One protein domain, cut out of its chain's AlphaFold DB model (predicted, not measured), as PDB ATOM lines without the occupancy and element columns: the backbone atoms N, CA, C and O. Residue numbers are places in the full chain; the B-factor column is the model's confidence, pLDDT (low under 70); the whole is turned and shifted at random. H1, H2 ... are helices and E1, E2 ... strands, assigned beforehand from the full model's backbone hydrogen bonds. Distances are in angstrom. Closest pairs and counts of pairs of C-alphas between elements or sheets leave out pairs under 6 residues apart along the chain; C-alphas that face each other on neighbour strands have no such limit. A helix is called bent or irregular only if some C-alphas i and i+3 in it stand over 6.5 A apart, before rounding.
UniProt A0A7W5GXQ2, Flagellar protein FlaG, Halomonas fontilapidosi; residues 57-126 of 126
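This is residues 57 to 126 of the 126 residues of the protein "Flagellar protein FlaG" of Halomonas fontilapidosi (UniProt A0A7W5GXQ2). A twisted wall of three antiparallel strands has helix H1 packed over E1 on one face, while a longer helix, H2, follows E3 with no residue between them, turns away from the line of that strand and packs with its residues 104 to 111 on H1 at a steep tilt. Residues 116 to 126 stick out as an arm, beyond a body spanning 30 by 29 by 16 A. The printed part has 70 residues, with H1, E1, E2, E3 and H2 in chain order, a mixed class of helices and strands; the sheet order is E1 - E2 - E3. The whole is only just loose, close to compact, with a radius of gyration of the C-alphas of 13.4 A, and elongated, spanning 46 by 29 by 17 A.

H1, residues 57 to 73, is on the sheet at a height of 7.3 A, over E1, residues 75 to 82, and along the strands at 24 degrees on the local plane; their closest C-alphas, of Asn 67 and Glu 76, are 6.3 A apart. E1, E2, residues 85 to 92, and E3, residues 98 to 103, form a meander, each the antiparallel neighbour of the one before. N 78 and O 89 are 2.8 A apart in the hairpin E1 and E2, N 88 and O 102 2.7 A in the hairpin E2 and E3. H2, residues 104 to 124, is on the same face as H1, making two layers, helices on one face of a sheet, but lies over none of the strands. H1 and H2 touch through residues 59 to 66 and 104 to 111 alone, at a steep tilt of 61 degrees, the same way; their closest C-alphas, of Pro 62 and Ala 111, are 5.3 A apart. Every O i to N i+4 pair is within hydrogen-bond range in H2, 9 of 13 in H1.

H1 begins at C-alpha 57 (-13.886, -22.185, 41.089) and is 24.9 A long; it has a kink of 39 degrees near residue 67 and is irregular, C-alphas 69 and 72 being 7.2 A apart. E1, E2 and E3 measure 20.7 A, 22.6 A and 14.3 A. H2, 30.9 A, ends at C-alpha 124 (-40.345, -13.492, 24.255).

The C-alphas farthest apart, of Thr 83 and Ala 126, are 47.2 A apart. The printed part has no cut, and its four links are tight. The model's pLDDT is under 70 at residues 84, 118 and 121 to 126.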
ATOM      1  N   ALA A  57     -12.709 -21.331  41.232       80.25
ATOM      2  CA  ALA A  57     -13.886 -22.185  41.089       80.25
ATOM      3  C   ALA A  57     -15.180 -21.405  40.785       80.25
ATOM      4  O   ALA A  57     -15.945 -21.812  39.916       80.25
ATOM      5  N   SER A  58     -15.397 -20.263  41.443       81.06
ATOM      6  CA  SER A  58     -16.575 -19.409  41.235       81.06
ATOM      7  C   SER A  58     -16.569 -18.710  39.876       81.06
ATOM      8  O   SER A  58     -17.622 -18.310  39.393       81.06
ATOM      9  N   LEU A  59     -15.400 -18.573  39.239       81.12
ATOM     10  CA  LEU A  59     -15.273 -17.991  37.904       81.12
ATOM     11  C   LEU A  59     -15.437 -19.011  36.785       81.12
ATOM     12  O   LEU A  59     -15.816 -18.622  35.688       81.12
ATOM     13  N   VAL A  60     -15.158 -20.293  37.026       84.31
ATOM     14  CA  VAL A  60     -15.195 -21.325  35.976       84.31
ATOM     15  C   VAL A  60     -16.569 -21.400  35.310       84.31
ATOM     16  O   VAL A  60     -16.648 -21.422  34.085       84.31
ATOM     17  N   GLU A  61     -17.654 -21.410  36.085       86.31
ATOM     18  CA  GLU A  61     -19.016 -21.483  35.541       86.31
ATOM     19  C   GLU A  61     -19.393 -20.256  34.680       86.31
ATOM     20  O   GLU A  61     -19.707 -20.438  33.497       86.31
ATOM     21  N   PRO A  62     -19.324 -19.010  35.192       84.12
ATOM     22  CA  PRO A  62     -19.637 -17.822  34.397       84.12
ATOM     23  C   PRO A  62     -18.711 -17.675  33.182       84.12
ATOM     24  O   PRO A  62     -19.169 -17.302  32.101       84.12
ATOM     25  N   LEU A  63     -17.433 -18.036  33.321       84.06
ATOM     26  CA  LEU A  63     -16.467 -18.039  32.226       84.06
ATOM     27  C   LEU A  63     -16.844 -19.032  31.123       84.06
ATOM     28  O   LEU A  63     -16.773 -18.687  29.945       84.06
ATOM     29  N   GLN A  64     -17.270 -20.247  31.483       85.75
ATOM     30  CA  GLN A  64     -17.748 -21.227  30.508       85.75
ATOM     31  C   GLN A  64     -18.967 -20.709  29.752       85.75
ATOM     32  O   GLN A  64     -18.979 -20.759  28.524       85.75
ATOM     33  N   ARG A  65     -19.951 -20.140  30.456       83.88
ATOM     34  CA  ARG A  65     -21.148 -19.577  29.821       83.88
ATOM     35  C   ARG A  65     -20.794 -18.461  28.833       83.88
ATOM     36  O   ARG A  65     -21.334 -18.422  27.729       83.88
ATOM     37  N   ILE A  66     -19.870 -17.576  29.210       82.56
ATOM     38  CA  ILE A  66     -19.370 -16.517  28.325       82.56
ATOM     39  C   ILE A  66     -18.649 -17.124  27.116       82.56
ATOM     40  O   ILE A  66     -18.948 -16.734  25.990       82.56
ATOM     41  N   ASN A  67     -17.762 -18.102  27.324       84.25
ATOM     42  CA  ASN A  67     -17.071 -18.811  26.245       84.25
ATOM     43  C   ASN A  67     -18.059 -19.459  25.261       84.25
ATOM     44  O   ASN A  67     -17.843 -19.381  24.058       84.25
ATOM     45  N   GLU A  68     -19.161 -20.053  25.726       84.62
ATOM     46  CA  GLU A  68     -20.169 -20.639  24.830       84.62
ATOM     47  C   GLU A  68     -20.825 -19.602  23.915       84.62
ATOM     48  O   GLU A  68     -21.004 -19.858  22.725       84.62
ATOM     49  N   VAL A  69     -21.132 -18.417  24.446       81.38
ATOM     50  CA  VAL A  69     -21.697 -17.308  23.662       81.38
ATOM     51  C   VAL A  69     -20.647 -16.671  22.748       81.38
ATOM     52  O   VAL A  69     -20.977 -16.174  21.672       81.38
ATOM     53  N   MET A  70     -19.379 -16.698  23.159       80.19
ATOM     54  CA  MET A  70     -18.261 -16.066  22.458       80.19
ATOM     55  C   MET A  70     -17.571 -16.988  21.436       80.19
ATOM     56  O   MET A  70     -16.874 -16.494  20.554       80.19
ATOM     57  N   ARG A  71     -17.823 -18.307  21.480       80.12
ATOM     58  CA  ARG A  71     -17.356 -19.310  20.503       80.12
ATOM     59  C   ARG A  71     -17.458 -18.884  19.031       80.12
ATOM     60  O   ARG A  71     -16.470 -19.076  18.325       80.12
ATOM     61  N   PRO A  72     -18.584 -18.329  18.532       83.50
ATOM     62  CA  PRO A  72     -18.693 -17.926  17.127       83.50
ATOM     63  C   PRO A  72     -17.752 -16.781  16.727       83.50
ATOM     64  O   PRO A  72     -17.543 -16.569  15.537       83.50
ATOM     65  N   TYR A  73     -17.172 -16.061  17.687       80.38
ATOM     66  CA  TYR A  73     -16.255 -14.952  17.431       80.38
ATOM     67  C   TYR A  73     -14.778 -15.375  17.442       80.38
ATOM     68  O   TYR A  73     -13.916 -14.510  17.340       80.38
ATOM     69  N   SER A  74     -14.470 -16.676  17.567       83.75
ATOM     70  CA  SER A  74     -13.094 -17.184  17.720       83.75
ATOM     71  C   SER A  74     -12.347 -16.547  18.897       83.75
ATOM     72  O   SER A  74     -11.152 -16.300  18.823       83.75
ATOM     73  N   ILE A  75     -13.044 -16.302  20.006       84.50
ATOM     74  CA  ILE A  75     -12.468 -15.698  21.207       84.50
ATOM     75  C   ILE A  75     -12.452 -16.738  22.325       84.50
ATOM     76  O   ILE A  75     -13.467 -17.390  22.570       84.50
ATOM     77  N   GLU A  76     -11.329 -16.864  23.027       82.19
ATOM     78  CA  GLU A  76     -11.203 -17.724  24.203       82.19
ATOM     79  C   GLU A  76     -10.844 -16.907  25.443       82.19
ATOM     80  O   GLU A  76     -10.055 -15.959  25.401       82.19
ATOM     81  N   PHE A  77     -11.470 -17.265  26.561       86.12
ATOM     82  CA  PHE A  77     -11.238 -16.626  27.841       86.12
ATOM     83  C   PHE A  77     -10.406 -17.550  28.735       86.12
ATOM     84  O   PHE A  77     -10.876 -18.606  29.163       86.12
ATOM     85  N   GLU A  78      -9.187 -17.129  29.060       83.12
ATOM     86  CA  GLU A  78      -8.261 -17.843  29.939       83.12
ATOM     87  C   GLU A  78      -8.204 -17.192  31.318       83.12
ATOM     88  O   GLU A  78      -7.986 -15.986  31.442       83.12
ATOM     89  N   LEU A  79      -8.310 -17.982  32.383       85.06
ATOM     90  CA  LEU A  79      -8.104 -17.474  33.733       85.06
ATOM     91  C   LEU A  79      -6.609 -17.450  34.087       85.06
ATOM     92  O   LEU A  79      -5.902 -18.450  33.959       85.06
ATOM     93  N   ARG A  80      -6.127 -16.308  34.574       83.81
ATOM     94  CA  ARG A  80      -4.756 -16.085  35.039       83.81
ATOM     95  C   ARG A  80      -4.774 -15.495  36.444       83.81
ATOM     96  O   ARG A  80      -5.575 -14.623  36.768       83.81
ATOM     97  N   GLU A  81      -3.844 -15.943  37.272       81.69
ATOM     98  CA  GLU A  81      -3.553 -15.281  38.538       81.69
ATOM     99  C   GLU A  81      -2.568 -14.135  38.276       81.69
ATOM    100  O   GLU A  81      -1.518 -14.330  37.664       81.69
ATOM    101  N   SER A  82      -2.936 -12.921  38.681       77.75
ATOM    102  CA  SER A  82      -2.047 -11.760  38.683       77.75
ATOM    103  C   SER A  82      -1.679 -11.416  40.127       77.75
ATOM    104  O   SER A  82      -2.402 -11.792  41.045       77.75
ATOM    105  N   THR A  83      -0.586 -10.671  40.328       71.50
ATOM    106  CA  THR A  83       0.100 -10.396  41.613       71.50
ATOM    107  C   THR A  83      -0.798 -10.088  42.819       71.50
ATOM    108  O   THR A  83      -0.366 -10.261  43.956       71.50
ATOM    109  N   SER A  84      -2.030  -9.617  42.618       68.00
ATOM    110  CA  SER A  84      -2.967  -9.353  43.718       68.00
ATOM    111  C   SER A  84      -4.429  -9.704  43.419       68.00
ATOM    112  O   SER A  84      -5.290  -9.364  44.223       68.00
ATOM    113  N   ARG A  85      -4.741 -10.317  42.267       78.19
ATOM    114  CA  ARG A  85      -6.125 -10.642  41.869       78.19
ATOM    115  C   ARG A  85      -6.191 -11.606  40.688       78.19
ATOM    116  O   ARG A  85      -5.292 -11.632  39.845       78.19
ATOM    117  N   LEU A  86      -7.299 -12.337  40.588       82.75
ATOM    118  CA  LEU A  86      -7.627 -13.134  39.409       82.75
ATOM    119  C   LEU A  86      -8.024 -12.222  38.241       82.75
ATOM    120  O   LEU A  86      -8.828 -11.296  38.385       82.75
ATOM    121  N   VAL A  87      -7.461 -12.496  37.071       84.25
ATOM    122  CA  VAL A  87      -7.771 -11.800  35.823       84.25
ATOM    123  C   VAL A  87      -8.071 -12.820  34.739       84.25
ATOM    124  O   VAL A  87      -7.431 -13.862  34.638       84.25
ATOM    125  N   THR A  88      -9.036 -12.512  33.895       85.12
ATOM    126  CA  THR A  88      -9.368 -13.294  32.718       85.12
ATOM    127  C   THR A  88      -8.804 -12.602  31.489       85.12
ATOM    128  O   THR A  88      -9.106 -11.445  31.191       85.12
ATOM    129  N   ARG A  89      -7.958 -13.317  30.765       87.56
ATOM    130  CA  ARG A  89      -7.390 -12.886  29.500       87.56
ATOM    131  C   ARG A  89      -8.306 -13.313  28.362       87.56
ATOM    132  O   ARG A  89      -8.803 -14.429  28.359       87.56
ATOM    133  N   ILE A  90      -8.485 -12.422  27.399       86.75
ATOM    134  CA  ILE A  90      -9.201 -12.687  26.159       86.75
ATOM    135  C   ILE A  90      -8.164 -12.853  25.057       86.75
ATOM    136  O   ILE A  90      -7.423 -11.905  24.771       86.75
ATOM    137  N   VAL A  91      -8.115 -14.044  24.472       86.31
ATOM    138  CA  VAL A  91      -7.221 -14.380  23.364       86.31
ATOM    139  C   VAL A  91      -8.023 -14.633  22.097       86.31
ATOM    140  O   VAL A  91      -9.078 -15.271  22.125       86.31
ATOM    141  N   ASP A  92      -7.528 -14.098  20.990       88.44
ATOM    142  CA  ASP A  92      -7.990 -14.468  19.664       88.44
ATOM    143  C   ASP A  92      -7.523 -15.896  19.360       88.44
ATOM    144  O   ASP A  92      -6.339 -16.209  19.491       88.44
ATOM    145  N   ARG A  93      -8.440 -16.784  18.980       83.38
ATOM    146  CA  ARG A  93      -8.138 -18.193  18.703       83.38
ATOM    147  C   ARG A  93      -7.456 -18.389  17.351       83.38
ATOM    148  O   ARG A  93      -6.769 -19.392  17.178       83.38
ATOM    149  N   ASP A  94      -7.661 -17.476  16.406       85.38
ATOM    150  CA  ASP A  94      -7.087 -17.556  15.062       85.38
ATOM    151  C   ASP A  94      -5.617 -17.105  15.071       85.38
ATOM    152  O   ASP A  94      -4.734 -17.813  14.589       85.38
ATOM    153  N   SER A  95      -5.338 -15.974  15.724       85.00
ATOM    154  CA  SER A  95      -4.010 -15.362  15.802       85.00
ATOM    155  C   SER A  95      -3.227 -15.709  17.076       85.00
ATOM    156  O   SER A  95      -2.019 -15.472  17.124       85.00
ATOM    157  N   GLY A  96      -3.878 -16.200  18.134       82.38
ATOM    158  CA  GLY A  96      -3.262 -16.388  19.456       82.38
ATOM    159  C   GLY A  96      -2.932 -15.076  20.181       82.38
ATOM    160  O   GLY A  96      -2.180 -15.077  21.159       82.38
ATOM    161  N   GLU A  97      -3.451 -13.944  19.696       86.19
ATOM    162  CA  GLU A  97      -3.133 -12.622  20.225       86.19
ATOM    163  C   GLU A  97      -4.024 -12.260  21.415       86.19
ATOM    164  O   GLU A  97      -5.225 -12.522  21.445       86.19
ATOM    165  N   VAL A  98      -3.430 -11.615  22.415       87.56
ATOM    166  CA  VAL A  98      -4.153 -11.127  23.587       87.56
ATOM    167  C   VAL A  98      -4.854  -9.823  23.247       87.56
ATOM    168  O   VAL A  98      -4.228  -8.767  23.217       87.56
ATOM    169  N   ILE A  99      -6.172  -9.881  23.083       87.19
ATOM    170  CA  ILE A  99      -6.967  -8.706  22.726       87.19
ATOM    171  C   ILE A  99      -7.178  -7.809  23.954       87.19
ATOM    172  O   ILE A  99      -7.113  -6.583  23.858       87.19
ATOM    173  N   ARG A 100      -7.467  -8.396  25.127       88.88
ATOM    174  CA  ARG A 100      -7.666  -7.635  26.377       88.88
ATOM    175  C   ARG A 100      -7.546  -8.497  27.636       88.88
ATOM    176  O   ARG A 100      -7.597  -9.721  27.583       88.88
ATOM    177  N   GLN A 101      -7.435  -7.836  28.786       89.00
ATOM    178  CA  GLN A 101      -7.483  -8.462  30.110       89.00
ATOM    179  C   GLN A 101      -8.615  -7.834  30.920       89.00
ATOM    180  O   GLN A 101      -8.726  -6.611  30.981       89.00
ATOM    181  N   ILE A 102      -9.451  -8.671  31.521       86.69
ATOM    182  CA  ILE A 102     -10.616  -8.272  32.305       86.69
ATOM    183  C   ILE A 102     -10.446  -8.834  33.724       86.69
ATOM    184  O   ILE A 102     -10.136 -10.014  33.865       86.69
ATOM    185  N   PRO A 103     -10.611  -8.037  34.792       87.75
ATOM    186  CA  PRO A 103     -10.587  -8.564  36.153       87.75
ATOM    187  C   PRO A 103     -11.760  -9.525  36.396       87.75
ATOM    188  O   PRO A 103     -12.837  -9.366  35.825       87.75
ATOM    189  N   ALA A 104     -11.557 -10.502  37.275       83.06
ATOM    190  CA  ALA A 104     -12.553 -11.514  37.617       83.06
ATOM    191  C   ALA A 104     -13.921 -10.947  38.056       83.06
ATOM    192  O   ALA A 104     -14.962 -11.476  37.669       83.06
ATOM    193  N   GLU A 105     -13.921  -9.834  38.792       83.50
ATOM    194  CA  GLU A 105     -15.129  -9.113  39.227       83.50
ATOM    195  C   GLU A 105     -16.021  -8.710  38.044       83.50
ATOM    196  O   GLU A 105     -17.243  -8.843  38.075       83.50
ATOM    197  N   GLU A 106     -15.405  -8.234  36.964       84.12
ATOM    198  CA  GLU A 106     -16.139  -7.765  35.791       84.12
ATOM    199  C   GLU A 106     -16.690  -8.945  34.976       84.12
ATOM    200  O   GLU A 106     -17.773  -8.848  34.404       84.12
ATOM    201  N   VAL A 107     -15.999 -10.092  34.972       83.44
ATOM    202  CA  VAL A 107     -16.492 -11.330  34.342       83.44
ATOM    203  C   VAL A 107     -17.789 -11.795  34.999       83.44
ATOM    204  O   VAL A 107     -18.737 -12.132  34.290       83.44
ATOM    205  N   LEU A 108     -17.862 -11.755  36.333       84.62
ATOM    206  CA  LEU A 108     -19.084 -12.084  37.074       84.62
ATOM    207  C   LEU A 108     -20.241 -11.170  36.666       84.62
ATOM    208  O   LEU A 108     -21.313 -11.653  36.306       84.62
ATOM    209  N   ARG A 109     -19.995  -9.859  36.597       85.44
ATOM    210  CA  ARG A 109     -21.020  -8.891  36.178       85.44
ATOM    211  C   ARG A 109     -21.488  -9.091  34.743       85.44
ATOM    212  O   ARG A 109     -22.665  -8.883  34.444       85.44
ATOM    213  N   ILE A 110     -20.586  -9.475  33.842       82.69
ATOM    214  CA  ILE A 110     -20.942  -9.811  32.459       82.69
ATOM    215  C   ILE A 110     -21.822 -11.060  32.439       82.69
ATOM    216  O   ILE A 110     -22.843 -11.059  31.754       82.69
ATOM    217  N   ALA A 111     -21.460 -12.098  33.194       82.94
ATOM    218  CA  ALA A 111     -22.222 -13.338  33.253       82.94
ATOM    219  C   ALA A 111     -23.641 -13.129  33.802       82.94
ATOM    220  O   ALA A 111     -24.585 -13.607  33.175       82.94
ATOM    221  N   GLU A 112     -23.803 -12.359  34.884       84.94
ATOM    222  CA  GLU A 112     -25.124 -12.022  35.442       84.94
ATOM    223  C   GLU A 112     -26.004 -11.300  34.415       84.94
ATOM    224  O   GLU A 112     -27.144 -11.693  34.163       84.94
ATOM    225  N   ARG A 113     -25.454 -10.286  33.734       83.38
ATOM    226  CA  ARG A 113     -26.185  -9.550  32.690       83.38
ATOM    227  C   ARG A 113     -26.580 -10.450  31.523       83.38
ATOM    228  O   ARG A 113     -27.661 -10.288  30.959       83.38
ATOM    229  N   LEU A 114     -25.714 -11.386  31.142       79.56
ATOM    230  CA  LEU A 114     -25.987 -12.331  30.063       79.56
ATOM    231  C   LEU A 114     -27.112 -13.306  30.445       79.56
ATOM    232  O   LEU A 114     -27.954 -13.622  29.604       79.56
ATOM    233  N   GLU A 115     -27.170 -13.736  31.709       77.12
ATOM    234  CA  GLU A 115     -28.281 -14.534  32.237       77.12
ATOM    235  C   GLU A 115     -29.602 -13.771  32.241       77.12
ATOM    236  O   GLU A 115     -30.615 -14.306  31.783       77.12
ATOM    237  N   GLU A 116     -29.603 -12.513  32.688       81.06
ATOM    238  CA  GLU A 116     -30.800 -11.671  32.647       81.06
ATOM    239  C   GLU A 116     -31.316 -11.479  31.214       81.06
ATOM    240  O   GLU A 116     -32.524 -11.576  30.962       81.06
ATOM    241  N   LEU A 117     -30.410 -11.241  30.260       75.12
ATOM    242  CA  LEU A 117     -30.745 -11.107  28.842       75.12
ATOM    243  C   LEU A 117     -31.322 -12.409  28.279       75.12
ATOM    244  O   LEU A 117     -32.384 -12.384  27.657       75.12
ATOM    245  N   ARG A 118     -30.685 -13.553  28.553       69.69
ATOM    246  CA  ARG A 118     -31.193 -14.873  28.152       69.69
ATOM    247  C   ARG A 118     -32.585 -15.138  28.730       69.69
ATOM    248  O   ARG A 118     -33.472 -15.573  28.000       69.69
ATOM    249  N   GLY A 119     -32.803 -14.839  30.010       73.38
ATOM    250  CA  GLY A 119     -34.097 -15.016  30.668       73.38
ATOM    251  C   GLY A 119     -35.212 -14.154  30.063       73.38
ATOM    252  O   GLY A 119     -36.375 -14.553  30.089       73.38
ATOM    253  N   ARG A 120     -34.880 -12.991  29.489       72.00
ATOM    254  CA  ARG A 120     -35.833 -12.145  28.751       72.00
ATOM    255  C   ARG A 120     -36.087 -12.641  27.330       72.00
ATOM    256  O   ARG A 120     -37.232 -12.606  26.901       72.00
ATOM    257  N   LEU A 121     -35.059 -13.121  26.632       62.09
ATOM    258  CA  LEU A 121     -35.192 -13.681  25.282       62.09
ATOM    259  C   LEU A 121     -36.090 -14.924  25.285       62.09
ATOM    260  O   LEU A 121     -37.040 -14.985  24.515       62.09
ATOM    261  N   ILE A 122     -35.883 -15.840  26.239       60.03
ATOM    262  CA  ILE A 122     -36.732 -17.034  26.402       60.03
ATOM    263  C   ILE A 122     -38.190 -16.648  26.710       60.03
ATOM    264  O   ILE A 122     -39.111 -17.318  26.256       60.03
ATOM    265  N   LYS A 123     -38.424 -15.554  27.451       58.41
ATOM    266  CA  LYS A 123     -39.781 -15.051  27.736       58.41
ATOM    267  C   LYS A 123     -40.482 -14.437  26.523       58.41
ATOM    268  O   LYS A 123     -41.696 -14.290  26.579       58.41
ATOM    269  N   LEU A 124     -39.752 -14.030  25.484       54.00
ATOM    270  CA  LEU A 124     -40.345 -13.492  24.255       54.00
ATOM    271  C   LEU A 124     -40.696 -14.578  23.229       54.00
ATOM    272  O   LEU A 124     -41.471 -14.303  22.320       54.00
ATOM    273  N   GLU A 125     -40.146 -15.784  23.370       47.72
ATOM    274  CA  GLU A 125     -40.400 -16.916  22.467       47.72
ATOM    275  C   GLU A 125     -41.454 -17.908  23.002       47.72
ATOM    276  O   GLU A 125     -41.583 -19.006  22.461       47.72
ATOM    277  N   ALA A 126     -42.205 -17.540  24.051       43.41
ATOM    278  CA  ALA A 126     -43.246 -18.365  24.678       43.41
ATOM    279  C   ALA A 126     -44.658 -17.798  24.474       43.41
ATOM    280  O   ALA A 126     -44.825 -16.563  24.603       43.41
TER     281      ALA A 126